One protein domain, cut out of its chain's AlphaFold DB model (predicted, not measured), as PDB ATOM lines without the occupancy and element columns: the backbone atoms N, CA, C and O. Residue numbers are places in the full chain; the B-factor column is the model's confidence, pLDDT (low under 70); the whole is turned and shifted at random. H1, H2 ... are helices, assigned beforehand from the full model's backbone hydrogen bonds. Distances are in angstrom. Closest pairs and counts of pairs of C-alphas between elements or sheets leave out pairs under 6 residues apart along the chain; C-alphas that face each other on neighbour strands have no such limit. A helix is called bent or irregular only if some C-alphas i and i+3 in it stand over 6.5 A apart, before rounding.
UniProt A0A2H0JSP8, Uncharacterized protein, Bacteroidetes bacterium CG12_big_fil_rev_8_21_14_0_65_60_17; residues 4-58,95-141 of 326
ATOM      1  N   TYR A   4     156.045  92.298  56.670       60.28
ATOM      2  CA  TYR A   4     156.049  91.736  58.027       60.28
ATOM      3  C   TYR A   4     156.491  92.679  59.166       60.28
ATOM      4  O   TYR A   4     155.853  92.644  60.217       60.28
ATOM      5  N   PRO A   5     157.530  93.529  59.026       69.19
ATOM      6  CA  PRO A   5     157.972  94.356  60.150       69.19
ATOM      7  C   PRO A   5     156.976  95.473  60.490       69.19
ATOM      8  O   PRO A   5     156.884  95.876  61.646       69.19
ATOM      9  N   LEU A   6     156.195  95.945  59.512       70.62
ATOM     10  CA  LEU A   6     155.264  97.055  59.709       70.62
ATOM     11  C   LEU A   6     154.032  96.623  60.520       70.62
ATOM     12  O   LEU A   6     153.615  97.336  61.427       70.62
ATOM     13  N   HIS A   7     153.520  95.411  60.284       71.94
ATOM     14  CA  HIS A   7     152.410  94.857  61.068       71.94
ATOM     15  C   HIS A   7     152.776  94.627  62.538       71.94
ATOM     16  O   HIS A   7     151.962  94.890  63.417       71.94
ATOM     17  N   ILE A   8     154.010  94.203  62.825       77.69
ATOM     18  CA  ILE A   8     154.465  93.974  64.204       77.69
ATOM     19  C   ILE A   8     154.512  95.292  64.988       77.69
ATOM     20  O   ILE A   8     154.105  95.329  66.147       77.69
ATOM     21  N   ILE A   9     154.956  96.383  64.356       79.19
ATOM     22  CA  ILE A   9     155.011  97.706  64.996       79.19
ATOM     23  C   ILE A   9     153.600  98.230  65.278       79.19
ATOM     24  O   ILE A   9     153.345  98.727  66.373       79.19
ATOM     25  N   VAL A  10     152.671  98.073  64.330       78.75
ATOM     26  CA  VAL A  10     151.276  98.501  64.510       78.75
ATOM     27  C   VAL A  10     150.602  97.717  65.637       78.75
ATOM     28  O   VAL A  10     149.963  98.320  66.493       78.75
ATOM     29  N   ILE A  11     150.805  96.398  65.702       78.81
ATOM     30  CA  ILE A  11     150.254  95.556  66.776       78.81
ATOM     31  C   ILE A  11     150.870  95.919  68.135       78.81
ATOM     32  O   ILE A  11     150.167  96.005  69.138       78.81
ATOM     33  N   ALA A  12     152.178  96.174  68.195       77.94
ATOM     34  CA  ALA A  12     152.823  96.585  69.440       77.94
ATOM     35  C   ALA A  12     152.307  97.951  69.931       77.94
ATOM     36  O   ALA A  12     152.084  98.132  71.130       77.94
ATOM     37  N   ALA A  13     152.075  98.894  69.013       78.88
ATOM     38  CA  ALA A  13     151.535 100.210  69.336       78.88
ATOM     39  C   ALA A  13     150.086 100.133  69.840       78.88
ATOM     40  O   ALA A  13     149.758 100.769  70.842       78.88
ATOM     41  N   THR A  14     149.232  99.319  69.213       81.00
ATOM     42  CA  THR A  14     147.840  99.149  69.660       81.00
ATOM     43  C   THR A  14     147.761  98.462  71.019       81.00
ATOM     44  O   THR A  14     147.022  98.922  71.888       81.00
ATOM     45  N   VAL A  15     148.579  97.434  71.263       84.69
ATOM     46  CA  VAL A  15     148.648  96.769  72.576       84.69
ATOM     47  C   VAL A  15     149.103  97.740  73.669       84.69
ATOM     48  O   VAL A  15     148.512  97.764  74.750       84.69
ATOM     49  N   ALA A  16     150.103  98.583  73.397       82.75
ATOM     50  CA  ALA A  16     150.562  99.592  74.352       82.75
ATOM     51  C   ALA A  16     149.480 100.645  74.654       82.75
ATOM     52  O   ALA A  16     149.304 101.039  75.809       82.75
ATOM     53  N   MET A  17     148.722 101.064  73.638       84.81
ATOM     54  CA  MET A  17     147.645 102.044  73.788       84.81
ATOM     55  C   MET A  17     146.479 101.484  74.616       84.81
ATOM     56  O   MET A  17     145.998 102.146  75.537       84.81
ATOM     57  N   VAL A  18     146.086 100.231  74.363       82.12
ATOM     58  CA  VAL A  18     145.046  99.532  75.137       82.12
ATOM     59  C   VAL A  18     145.490  99.316  76.587       82.12
ATOM     60  O   VAL A  18     144.715  99.560  77.511       82.12
ATOM     61  N   ALA A  19     146.748  98.929  76.814       81.69
ATOM     62  CA  ALA A  19     147.289  98.779  78.164       81.69
ATOM     63  C   ALA A  19     147.309 100.114  78.934       81.69
ATOM     64  O   ALA A  19     146.965 100.146  80.118       81.69
ATOM     65  N   GLY A  20     147.651 101.219  78.264       83.69
ATOM     66  CA  GLY A  20     147.603 102.564  78.844       83.69
ATOM     67  C   GLY A  20     146.186 102.999  79.226       83.69
ATOM     68  O   GLY A  20     145.979 103.508  80.329       83.69
ATOM     69  N   LEU A  21     145.201 102.736  78.363       84.88
ATOM     70  CA  LEU A  21     143.789 103.027  78.633       84.88
ATOM     71  C   LEU A  21     143.249 102.221  79.819       84.88
ATOM     72  O   LEU A  21     142.591 102.785  80.692       84.88
ATOM     73  N   LEU A  22     143.573 100.927  79.898       79.94
ATOM     74  CA  LEU A  22     143.164 100.075  81.018       79.94
ATOM     75  C   LEU A  22     143.799 100.522  82.339       79.94
ATOM     76  O   LEU A  22     143.110 100.587  83.358       79.94
ATOM     77  N   ALA A  23     145.084 100.882  82.329       77.81
ATOM     78  CA  ALA A  23     145.761 101.395  83.516       77.81
ATOM     79  C   ALA A  23     145.159 102.735  83.982       77.81
ATOM     80  O   ALA A  23     144.895 102.908  85.174       77.81
ATOM     81  N   GLY A  24     144.880 103.653  83.051       79.12
ATOM     82  CA  GLY A  24     144.222 104.928  83.348       79.12
ATOM     83  C   GLY A  24     142.815 104.744  83.921       79.12
ATOM     84  O   GLY A  24     142.476 105.351  84.939       79.12
ATOM     85  N   TRP A  25     142.023 103.846  83.330       83.56
ATOM     86  CA  TRP A  25     140.686 103.507  83.818       83.56
ATOM     87  C   TRP A  25     140.722 102.911  85.230       83.56
ATOM     88  O   TRP A  25     139.951 103.320  86.098       83.56
ATOM     89  N   MET A  26     141.663 102.006  85.502       77.12
ATOM     90  CA  MET A  26     141.794 101.363  86.809       77.12
ATOM     91  C   MET A  26     142.188 102.369  87.904       77.12
ATOM     92  O   MET A  26     141.626 102.342  89.002       77.12
ATOM     93  N   VAL A  27     143.093 103.308  87.601       74.12
ATOM     94  CA  VAL A  27     143.481 104.391  88.525       74.12
ATOM     95  C   VAL A  27     142.314 105.348  88.783       74.12
ATOM     96  O   VAL A  27     142.061 105.686  89.940       74.12
ATOM     97  N   ALA A  28     141.562 105.732  87.748       69.88
ATOM     98  CA  ALA A  28     140.370 106.568  87.898       69.88
ATOM     99  C   ALA A  28     139.294 105.877  88.754       69.88
ATOM    100  O   ALA A  28     138.720 106.484  89.660       69.88
ATOM    101  N   HIS A  29     139.078 104.578  88.539       69.50
ATOM    102  CA  HIS A  29     138.119 103.792  89.307       69.50
ATOM    103  C   HIS A  29     138.532 103.652  90.784       69.50
ATOM    104  O   HIS A  29     137.691 103.736  91.686       69.50
ATOM    105  N   LEU A  30     139.827 103.480  91.060       63.59
ATOM    106  CA  LEU A  30     140.368 103.448  92.422       63.59
ATOM    107  C   LEU A  30     140.262 104.814  93.115       63.59
ATOM    108  O   LEU A  30     139.876 104.866  94.286       63.59
ATOM    109  N   ALA A  31     140.531 105.911  92.404       58.94
ATOM    110  CA  ALA A  31     140.408 107.270  92.930       58.94
ATOM    111  C   ALA A  31     138.956 107.633  93.290       58.94
ATOM    112  O   ALA A  31     138.716 108.198  94.354       58.94
ATOM    113  N   LEU A  32     137.981 107.225  92.471       57.28
ATOM    114  CA  LEU A  32     136.550 107.464  92.712       57.28
ATOM    115  C   LEU A  32     135.951 106.567  93.812       57.28
ATOM    116  O   LEU A  32     134.906 106.888  94.381       57.28
ATOM    117  N   SER A  33     136.603 105.448  94.140       54.53
ATOM    118  CA  SER A  33     136.107 104.486  95.137       54.53
ATOM    119  C   SER A  33     136.348 104.906  96.596       54.53
ATOM    120  O   SER A  33     135.550 104.569  97.474       54.53
ATOM    121  N   LYS A  34     137.422 105.659  96.868       49.94
ATOM    122  CA  LYS A  34     137.791 106.100  98.225       49.94
ATOM    123  C   LYS A  34     136.829 107.136  98.832       49.94
ATOM    124  O   LYS A  34     136.329 106.860  99.922       49.94
ATOM    125  N   PRO A  35     136.469 108.245  98.152       54.28
ATOM    126  CA  PRO A  35     135.575 109.249  98.736       54.28
ATOM    127  C   PRO A  35     134.150 108.717  98.961       54.28
ATOM    128  O   PRO A  35     133.446 109.162  99.862       54.28
ATOM    129  N   ARG A  36     133.722 107.702  98.196       51.31
ATOM    130  CA  ARG A  36     132.377 107.111  98.309       51.31
ATOM    131  C   ARG A  36     132.186 106.253  99.561       51.31
ATOM    132  O   ARG A  36     131.087 106.216 100.109       51.31
ATOM    133  N   ARG A  37     133.242 105.590 100.046       52.31
ATOM    134  CA  ARG A  37     133.178 104.820 101.302       52.31
ATOM    135  C   ARG A  37     133.097 105.736 102.520       52.31
ATOM    136  O   ARG A  37     132.351 105.436 103.447       52.31
ATOM    137  N   GLU A  38     133.800 106.862 102.493       54.44
ATOM    138  CA  GLU A  38     133.742 107.869 103.558       54.44
ATOM    139  C   GLU A  38     132.363 108.549 103.612       54.44
ATOM    140  O   GLU A  38     131.787 108.679 104.693       54.44
ATOM    141  N   LEU A  39     131.763 108.835 102.449       55.78
ATOM    142  CA  LEU A  39     130.384 109.333 102.323       55.78
ATOM    143  C   LEU A  39     129.331 108.350 102.856       55.78
ATOM    144  O   LEU A  39     128.385 108.752 103.530       55.78
ATOM    145  N   ALA A  40     129.492 107.049 102.600       57.91
ATOM    146  CA  ALA A  40     128.572 106.037 103.119       57.91
ATOM    147  C   ALA A  40     128.648 105.910 104.652       57.91
ATOM    148  O   ALA A  40     127.629 105.699 105.314       57.91
ATOM    149  N   VAL A  41     129.841 106.060 105.237       60.81
ATOM    150  CA  VAL A  41     130.027 106.023 106.695       60.81
ATOM    151  C   VAL A  41     129.492 107.298 107.354       60.81
ATOM    152  O   VAL A  41     128.834 107.196 108.393       60.81
ATOM    153  N   SER A  42     129.697 108.476 106.754       64.25
ATOM    154  CA  SER A  42     129.172 109.734 107.305       64.25
ATOM    155  C   SER A  42     127.642 109.784 107.257       64.25
ATOM    156  O   SER A  42     127.009 110.130 108.252       64.25
ATOM    157  N   ASN A  43     127.031 109.318 106.165       61.19
ATOM    158  CA  ASN A  43     125.577 109.286 106.016       61.19
ATOM    159  C   ASN A  43     124.916 108.293 106.997       61.19
ATOM    160  O   ASN A  43     123.868 108.576 107.576       61.19
ATOM    161  N   ARG A  44     125.574 107.159 107.291       66.06
ATOM    162  CA  ARG A  44     125.128 106.235 108.353       66.06
ATOM    163  C   ARG A  44     125.173 106.874 109.742       66.06
ATOM    164  O   ARG A  44     124.230 106.696 110.507       66.06
ATOM    165  N   ARG A  45     126.233 107.625 110.066       73.12
ATOM    166  CA  ARG A  45     126.339 108.341 111.353       73.12
ATOM    167  C   ARG A  45     125.272 109.427 111.485       73.12
ATOM    168  O   ARG A  45     124.632 109.517 112.525       73.12
ATOM    169  N   LEU A  46     125.025 110.177 110.414       68.69
ATOM    170  CA  LEU A  46     124.041 111.259 110.399       68.69
ATOM    171  C   LEU A  46     122.602 110.725 110.526       68.69
ATOM    172  O   LEU A  46     121.801 111.264 111.290       68.69
ATOM    173  N   ASN A  47     122.286 109.602 109.871       70.62
ATOM    174  CA  ASN A  47     120.995 108.928 110.042       70.62
ATOM    175  C   ASN A  47     120.819 108.319 111.441       70.62
ATOM    176  O   ASN A  47     119.713 108.359 111.981       70.62
ATOM    177  N   ALA A  48     121.887 107.799 112.054       72.94
ATOM    178  CA  ALA A  48     121.836 107.309 113.432       72.94
ATOM    179  C   ALA A  48     121.543 108.446 114.429       72.94
ATOM    180  O   ALA A  48     120.643 108.308 115.256       72.94
ATOM    181  N   GLN A  49     122.215 109.594 114.288       77.44
ATOM    182  CA  GLN A  49     121.956 110.783 115.113       77.44
ATOM    183  C   GLN A  49     120.528 111.318 114.929       77.44
ATOM    184  O   GLN A  49     119.872 111.712 115.892       77.44
ATOM    185  N   ARG A  50     120.002 111.293 113.698       80.50
ATOM    186  CA  ARG A  50     118.620 111.709 113.423       80.50
ATOM    187  C   ARG A  50     117.591 110.807 114.112       80.50
ATOM    188  O   ARG A  50     116.648 111.317 114.708       80.50
ATOM    189  N   MET A  51     117.792 109.491 114.064       74.69
ATOM    190  CA  MET A  51     116.944 108.516 114.762       74.69
ATOM    191  C   MET A  51     116.963 108.716 116.283       74.69
ATOM    192  O   MET A  51     115.938 108.549 116.944       74.69
ATOM    193  N   GLU A  52     118.115 109.075 116.849       77.88
ATOM    194  CA  GLU A  52     118.258 109.340 118.283       77.88
ATOM    195  C   GLU A  52     117.502 110.609 118.702       77.88
ATOM    196  O   GLU A  52     116.687 110.558 119.623       77.88
ATOM    197  N   LEU A  53     117.628 111.696 117.934       76.94
ATOM    198  CA  LEU A  53     116.854 112.926 118.149       76.94
ATOM    199  C   LEU A  53     115.339 112.717 117.995       76.94
ATOM    200  O   LEU A  53     114.546 113.318 118.724       76.94
ATOM    201  N   GLU A  54     114.905 111.875 117.057       74.88
ATOM    202  CA  GLU A  54     113.487 111.534 116.896       74.88
ATOM    203  C   GLU A  54     112.962 110.707 118.083       74.88
ATOM    204  O   GLU A  54     111.852 110.962 118.561       74.88
ATOM    205  N   ARG A  55     113.773 109.794 118.638       73.94
ATOM    206  CA  ARG A  55     113.443 109.065 119.878       73.94
ATOM    207  C   ARG A  55     113.367 109.989 121.090       73.94
ATOM    208  O   ARG A  55     112.437 109.858 121.886       73.94
ATOM    209  N   GLU A  56     114.292 110.933 121.227       77.12
ATOM    210  CA  GLU A  56     114.260 111.925 122.307       77.12
ATOM    211  C   GLU A  56     113.029 112.828 122.209       77.12
ATOM    212  O   GLU A  56     112.321 113.016 123.200       77.12
ATOM    213  N   ARG A  57     112.692 113.310 121.006       73.38
ATOM    214  CA  ARG A  57     111.455 114.075 120.774       73.38
ATOM    215  C   ARG A  57     110.205 113.272 121.105       73.38
ATOM    216  O   ARG A  57     109.275 113.817 121.704       73.38
ATOM    217  N   PHE A  58     110.175 111.994 120.740       75.25
ATOM    218  CA  PHE A  58     109.063 111.108 121.071       75.25
ATOM    219  C   PHE A  58     108.928 110.915 122.590       75.25
ATOM    220  O   PHE A  58     107.831 111.042 123.135       75.25
ATOM    221  N   GLY A  95     129.536 121.913 126.105       79.38
ATOM    222  CA  GLY A  95     130.182 120.919 125.237       79.38
ATOM    223  C   GLY A  95     129.400 120.666 123.948       79.38
ATOM    224  O   GLY A  95     129.963 120.711 122.858       79.38
ATOM    225  N   LEU A  96     128.074 120.529 124.046       84.44
ATOM    226  CA  LEU A  96     127.207 120.382 122.869       84.44
ATOM    227  C   LEU A  96     127.223 121.624 121.963       84.44
ATOM    228  O   LEU A  96     127.094 121.507 120.746       84.44
ATOM    229  N   ARG A  97     127.379 122.833 122.520       82.06
ATOM    230  CA  ARG A  97     127.504 124.061 121.710       82.06
ATOM    231  C   ARG A  97     128.822 124.115 120.948       82.06
ATOM    232  O   ARG A  97     128.816 124.583 119.810       82.06
ATOM    233  N   GLU A  98     129.912 123.666 121.561       87.88
ATOM    234  CA  GLU A  98     131.218 123.563 120.904       87.88
ATOM    235  C   GLU A  98     131.178 122.523 119.780       87.88
ATOM    236  O   GLU A  98     131.551 122.846 118.655       87.88
ATOM    237  N   GLU A  99     130.596 121.347 120.029       88.25
ATOM    238  CA  GLU A  99     130.426 120.305 119.009       88.25
ATOM    239  C   GLU A  99     129.555 120.784 117.834       88.25
ATOM    240  O   GLU A  99     129.899 120.590 116.670       88.25
ATOM    241  N   ILE A 100     128.459 121.505 118.103       90.31
ATOM    242  CA  ILE A 100     127.630 122.105 117.043       90.31
ATOM    243  C   ILE A 100     128.416 123.152 116.237       90.31
ATOM    244  O   ILE A 100     128.191 123.289 115.032       90.31
ATOM    245  N   ALA A 101     129.297 123.927 116.872       89.31
ATOM    246  CA  ALA A 101     130.123 124.909 116.175       89.31
ATOM    247  C   ALA A 101     131.185 124.232 115.293       89.31
ATOM    248  O   ALA A 101     131.378 124.651 114.151       89.31
ATOM    249  N   GLU A 102     131.805 123.161 115.785       92.25
ATOM    250  CA  GLU A 102     132.776 122.356 115.041       92.25
ATOM    251  C   GLU A 102     132.129 121.662 113.837       92.25
ATOM    252  O   GLU A 102     132.601 121.813 112.710       92.25
ATOM    253  N   LEU A 103     130.977 121.013 114.033       90.75
ATOM    254  CA  LEU A 103     130.229 120.371 112.949       90.75
ATOM    255  C   LEU A 103     129.757 121.371 111.886       90.75
ATOM    256  O   LEU A 103     129.677 121.030 110.706       90.75
ATOM    257  N   ARG A 104     129.439 122.615 112.272       93.00
ATOM    258  CA  ARG A 104     129.108 123.682 111.312       93.00
ATOM    259  C   ARG A 104     130.319 124.093 110.486       93.00
ATOM    260  O   ARG A 104     130.190 124.188 109.270       93.00
ATOM    261  N   LEU A 105     131.473 124.279 111.128       94.38
ATOM    262  CA  LEU A 105     132.726 124.580 110.436       94.38
ATOM    263  C   LEU A 105     133.093 123.457 109.455       94.38
ATOM    264  O   LEU A 105     133.438 123.729 108.309       94.38
ATOM    265  N   GLU A 106     132.973 122.197 109.880       93.19
ATOM    266  CA  GLU A 106     133.206 121.042 109.013       93.19
ATOM    267  C   GLU A 106     132.241 121.030 107.819       93.19
ATOM    268  O   GLU A 106     132.666 120.813 106.685       93.19
ATOM    269  N   ASN A 107     130.956 121.330 108.039       90.94
ATOM    270  CA  ASN A 107     129.981 121.418 106.950       90.94
ATOM    271  C   ASN A 107     130.340 122.517 105.944       90.94
ATOM    272  O   ASN A 107     130.232 122.294 104.739       90.94
ATOM    273  N   ASP A 108     130.775 123.681 106.426       94.25
ATOM    274  CA  ASP A 108     131.155 124.804 105.573       94.25
ATOM    275  C   ASP A 108     132.418 124.484 104.757       94.25
ATOM    276  O   ASP A 108     132.420 124.690 103.544       94.25
ATOM    277  N   MET A 109     133.433 123.863 105.369       93.56
ATOM    278  CA  MET A 109     134.628 123.396 104.652       93.56
ATOM    279  C   MET A 109     134.293 122.333 103.598       93.56
ATOM    280  O   MET A 109     134.819 122.362 102.485       93.56
ATOM    281  N   LEU A 110     133.404 121.387 103.920       93.88
ATOM    282  CA  LEU A 110     132.967 120.374 102.959       93.88
ATOM    283  C   LEU A 110     132.209 121.008 101.792       93.88
ATOM    284  O   LEU A 110     132.435 120.622 100.647       93.88
ATOM    285  N   ARG A 111     131.337 121.988 102.054       92.50
ATOM    286  CA  ARG A 111     130.617 122.722 101.003       92.50
ATOM    287  C   ARG A 111     131.563 123.482 100.085       92.50
ATOM    288  O   ARG A 111     131.361 123.443  98.876       92.50
ATOM    289  N   GLU A 112     132.575 124.139 100.643       94.12
ATOM    290  CA  GLU A 112     133.597 124.840  99.864       94.12
ATOM    291  C   GLU A 112     134.362 123.860  98.969       94.12
ATOM    292  O   GLU A 112     134.414 124.048  97.755       94.12
ATOM    293  N   ARG A 113     134.820 122.736  99.528       93.38
ATOM    294  CA  ARG A 113     135.495 121.689  98.756       93.38
ATOM    295  C   ARG A 113     134.612 121.106  97.647       93.38
ATOM    296  O   ARG A 113     135.084 120.905  96.532       93.38
ATOM    297  N   PHE A 114     133.335 120.843  97.927       92.94
ATOM    298  CA  PHE A 114     132.401 120.380  96.897       92.94
ATOM    299  C   PHE A 114     132.208 121.423  95.798       92.94
ATOM    300  O   PHE A 114     132.134 121.051  94.631       92.94
ATOM    301  N   ALA A 115     132.141 122.710  96.144       92.00
ATOM    302  CA  ALA A 115     132.022 123.780  95.162       92.00
ATOM    303  C   ALA A 115     133.275 123.894  94.276       92.00
ATOM    304  O   ALA A 115     133.146 124.088  93.069       92.00
ATOM    305  N   GLU A 116     134.472 123.728  94.845       94.44
ATOM    306  CA  GLU A 116     135.734 123.703  94.090       94.44
ATOM    307  C   GLU A 116     135.830 122.492  93.151       94.44
ATOM    308  O   GLU A 116     136.186 122.633  91.977       94.44
ATOM    309  N   GLU A 117     135.488 121.298  93.645       94.12
ATOM    310  CA  GLU A 117     135.479 120.073  92.838       94.12
ATOM    311  C   GLU A 117     134.440 120.172  91.704       94.12
ATOM    312  O   GLU A 117     134.742 119.839  90.558       94.12
ATOM    313  N   ASP A 118     133.247 120.702  91.986       94.50
ATOM    314  CA  ASP A 118     132.186 120.925  90.997       94.50
ATOM    315  C   ASP A 118     132.588 121.976  89.944       94.50
ATOM    316  O   ASP A 118     132.365 121.771  88.751       94.50
ATOM    317  N   ALA A 119     133.252 123.067  90.343       93.19
ATOM    318  CA  ALA A 119     133.806 124.047  89.406       93.19
ATOM    319  C   ALA A 119     134.865 123.414  88.488       93.19
ATOM    320  O   ALA A 119     134.790 123.548  87.267       93.19
ATOM    321  N   THR A 120     135.786 122.638  89.062       95.50
ATOM    322  CA  THR A 120     136.847 121.949  88.308       95.50
ATOM    323  C   THR A 120     136.270 120.951  87.302       95.50
ATOM    324  O   THR A 120     136.730 120.860  86.161       95.50
ATOM    325  N   LEU A 121     135.246 120.192  87.705       93.38
ATOM    326  CA  LEU A 121     134.576 119.243  86.819       93.38
ATOM    327  C   LEU A 121     133.812 119.952  85.700       93.38
ATOM    328  O   LEU A 121     133.884 119.501  84.557       93.38
ATOM    329  N   ARG A 122     133.126 121.064  85.992       94.75
ATOM    330  CA  ARG A 122     132.465 121.879  84.960       94.75
ATOM    331  C   ARG A 122     133.455 122.423  83.939       94.75
ATOM    332  O   ARG A 122     133.185 122.319  82.745       94.75
ATOM    333  N   ASP A 123     134.597 122.935  84.390       96.12
ATOM    334  CA  ASP A 123     135.643 123.428  83.492       96.12
ATOM    335  C   ASP A 123     136.176 122.299  82.601       96.12
ATOM    336  O   ASP A 123     136.265 122.454  81.382       96.12
ATOM    337  N   ARG A 124     136.421 121.110  83.172       96.31
ATOM    338  CA  ARG A 124     136.871 119.950  82.391       96.31
ATOM    339  C   ARG A 124     135.830 119.478  81.376       96.31
ATOM    340  O   ARG A 124     136.209 119.070  80.280       96.31
ATOM    341  N   ILE A 125     134.544 119.510  81.728       95.38
ATOM    342  CA  ILE A 125     133.451 119.196  80.798       95.38
ATOM    343  C   ILE A 125     133.445 120.206  79.648       95.38
ATOM    344  O   ILE A 125     133.434 119.790  78.495       95.38
ATOM    345  N   ALA A 126     133.534 121.504  79.943       94.94
ATOM    346  CA  ALA A 126     133.567 122.541  78.915       94.94
ATOM    347  C   ALA A 126     134.779 122.396  77.978       94.94
ATOM    348  O   ALA A 126     134.662 122.606  76.770       94.94
ATOM    349  N   ASP A 127     135.942 122.013  78.506       95.88
ATOM    350  CA  ASP A 127     137.125 121.724  77.691       95.88
ATOM    351  C   ASP A 127     136.901 120.526  76.762       95.88
ATOM    352  O   ASP A 127     137.157 120.626  75.562       95.88
ATOM    353  N   LEU A 128     136.359 119.423  77.288       94.12
ATOM    354  CA  LEU A 128     136.043 118.231  76.495       94.12
ATOM    355  C   LEU A 128     134.978 118.508  75.426       94.12
ATOM    356  O   LEU A 128     135.077 117.992  74.316       94.12
ATOM    357  N   GLU A 129     133.976 119.336  75.722       96.69
ATOM    358  CA  GLU A 129     132.971 119.757  74.740       96.69
ATOM    359  C   GLU A 129     133.596 120.569  73.598       96.69
ATOM    360  O   GLU A 129     133.239 120.361  72.437       96.69
ATOM    361  N   ARG A 130     134.571 121.443  73.892       95.69
ATOM    362  CA  ARG A 130     135.324 122.161  72.848       95.69
ATOM    363  C   ARG A 130     136.189 121.218  72.016       95.69
ATOM    364  O   ARG A 130     136.221 121.367  70.798       95.69
ATOM    365  N   GLU A 131     136.859 120.253  72.646       96.12
ATOM    366  CA  GLU A 131     137.643 119.229  71.940       96.12
ATOM    367  C   GLU A 131     136.753 118.390  71.007       96.12
ATOM    368  O   GLU A 131     137.095 118.198  69.842       96.12
ATOM    369  N   LEU A 132     135.583 117.949  71.482       93.38
ATOM    370  CA  LEU A 132     134.616 117.207  70.666       93.38
ATOM    371  C   LEU A 132     134.065 118.042  69.509       93.38
ATOM    372  O   LEU A 132     133.929 117.521  68.404       93.38
ATOM    373  N   SER A 133     133.769 119.325  69.738       93.06
ATOM    374  CA  SER A 133     133.343 120.225  68.663       93.06
ATOM    375  C   SER A 133     134.434 120.372  67.604       93.06
ATOM    376  O   SER A 133     134.142 120.244  66.423       93.06
ATOM    377  N   ALA A 134     135.690 120.564  68.014       92.88
ATOM    378  CA  ALA A 134     136.805 120.692  67.080       92.88
ATOM    379  C   ALA A 134     137.028 119.412  66.256       92.88
ATOM    380  O   ALA A 134     137.322 119.490  65.065       92.88
ATOM    381  N   LEU A 135     136.868 118.234  66.871       90.75
ATOM    382  CA  LEU A 135     136.942 116.954  66.162       90.75
ATOM    383  C   LEU A 135     135.796 116.776  65.167       90.75
ATOM    384  O   LEU A 135     136.024 116.266  64.075       90.75
ATOM    385  N   ARG A 136     134.585 117.216  65.520       89.44
ATOM    386  CA  ARG A 136     133.436 117.193  64.613       89.44
ATOM    387  C   ARG A 136     133.628 118.135  63.425       89.44
ATOM    388  O   ARG A 136     133.394 117.725  62.299       89.44
ATOM    389  N   ASP A 137     134.118 119.349  63.666       89.56
ATOM    390  CA  ASP A 137     134.433 120.297  62.592       89.56
ATOM    391  C   ASP A 137     135.532 119.737  61.665       89.56
ATOM    392  O   ASP A 137     135.508 119.945  60.454       89.56
ATOM    393  N   GLN A 138     136.492 118.988  62.223       86.81
ATOM    394  CA  GLN A 138     137.515 118.287  61.446       86.81
ATOM    395  C   GLN A 138     136.935 117.118  60.636       86.81
ATOM    396  O   GLN A 138     137.354 116.908  59.502       86.81
ATOM    397  N   GLU A 139     136.004 116.352  61.207       86.44
ATOM    398  CA  GLU A 139     135.290 115.281  60.508       86.44
ATOM    399  C   GLU A 139     134.493 115.847  59.327       86.44
ATOM    400  O   GLU A 139     134.667 115.377  58.204       86.44
ATOM    401  N   ASP A 140     133.714 116.905  59.554       79.88
ATOM    402  CA  ASP A 140     132.932 117.576  58.514       79.88
ATOM    403  C   ASP A 140     133.846 118.102  57.387       79.88
ATOM    404  O   ASP A 140     133.557 117.887  56.212       79.88
ATOM    405  N   ALA A 141     135.008 118.682  57.722       77.56
ATOM    406  CA  ALA A 141     135.992 119.116  56.726       77.56
ATOM    407  C   ALA A 141     136.580 117.949  55.905       77.56
ATOM    408  O   ALA A 141     136.773 118.074  54.698       77.56
TER     409      ALA A 141
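Overview. This is residues 4 to 58 and 95 to 141 of the 326 residues of an uncharacterized protein of Bacteroidetes bacterium CG12_big_fil_rev_8_21_14_0_65_60_17 (UniProt A0A2H0JSP8). Two long, separate helices, H1 and H2, run the length of the domain in roughly opposite directions, with open space between them and no contact. They make an extended rod, spanning 79 by 31 by 24 A, with a radius of gyration of the C-alphas of 24.1 A. The printed part has 102 residues, H1 then H2 along the chain, with no named strand; the class is all helix.

Along the chain. The longest helix, H1, covers residues 4 to 58 and measures 81.0 A, from C-alpha 4 at (156.049, 91.736, 58.027) to C-alpha 58 at (109.063, 111.108, 121.071). It is neither bent nor irregular, but only just: C-alphas 32 and 35 are 6.4 A apart. H2, residues 95 to 141, measures 68.8 A and ends with C-alpha 141 at (135.992, 119.116, 56.726).

Arrangement. H1 and H2 are apart, and each stands free. Every O i to N i+4 pair is within hydrogen-bond range in H2, and 45 of 51 in H1.

Size, cuts and confidence. The C-alphas of Tyr 4 and Phe 58 are the two farthest apart, 81.0 A. Residues 59 to 94 are not printed; C-alphas 58 and 95 are 23.7 A apart across this cut. Model pLDDT is under 70 at residues 4 to 5, 28 to 44 and 46.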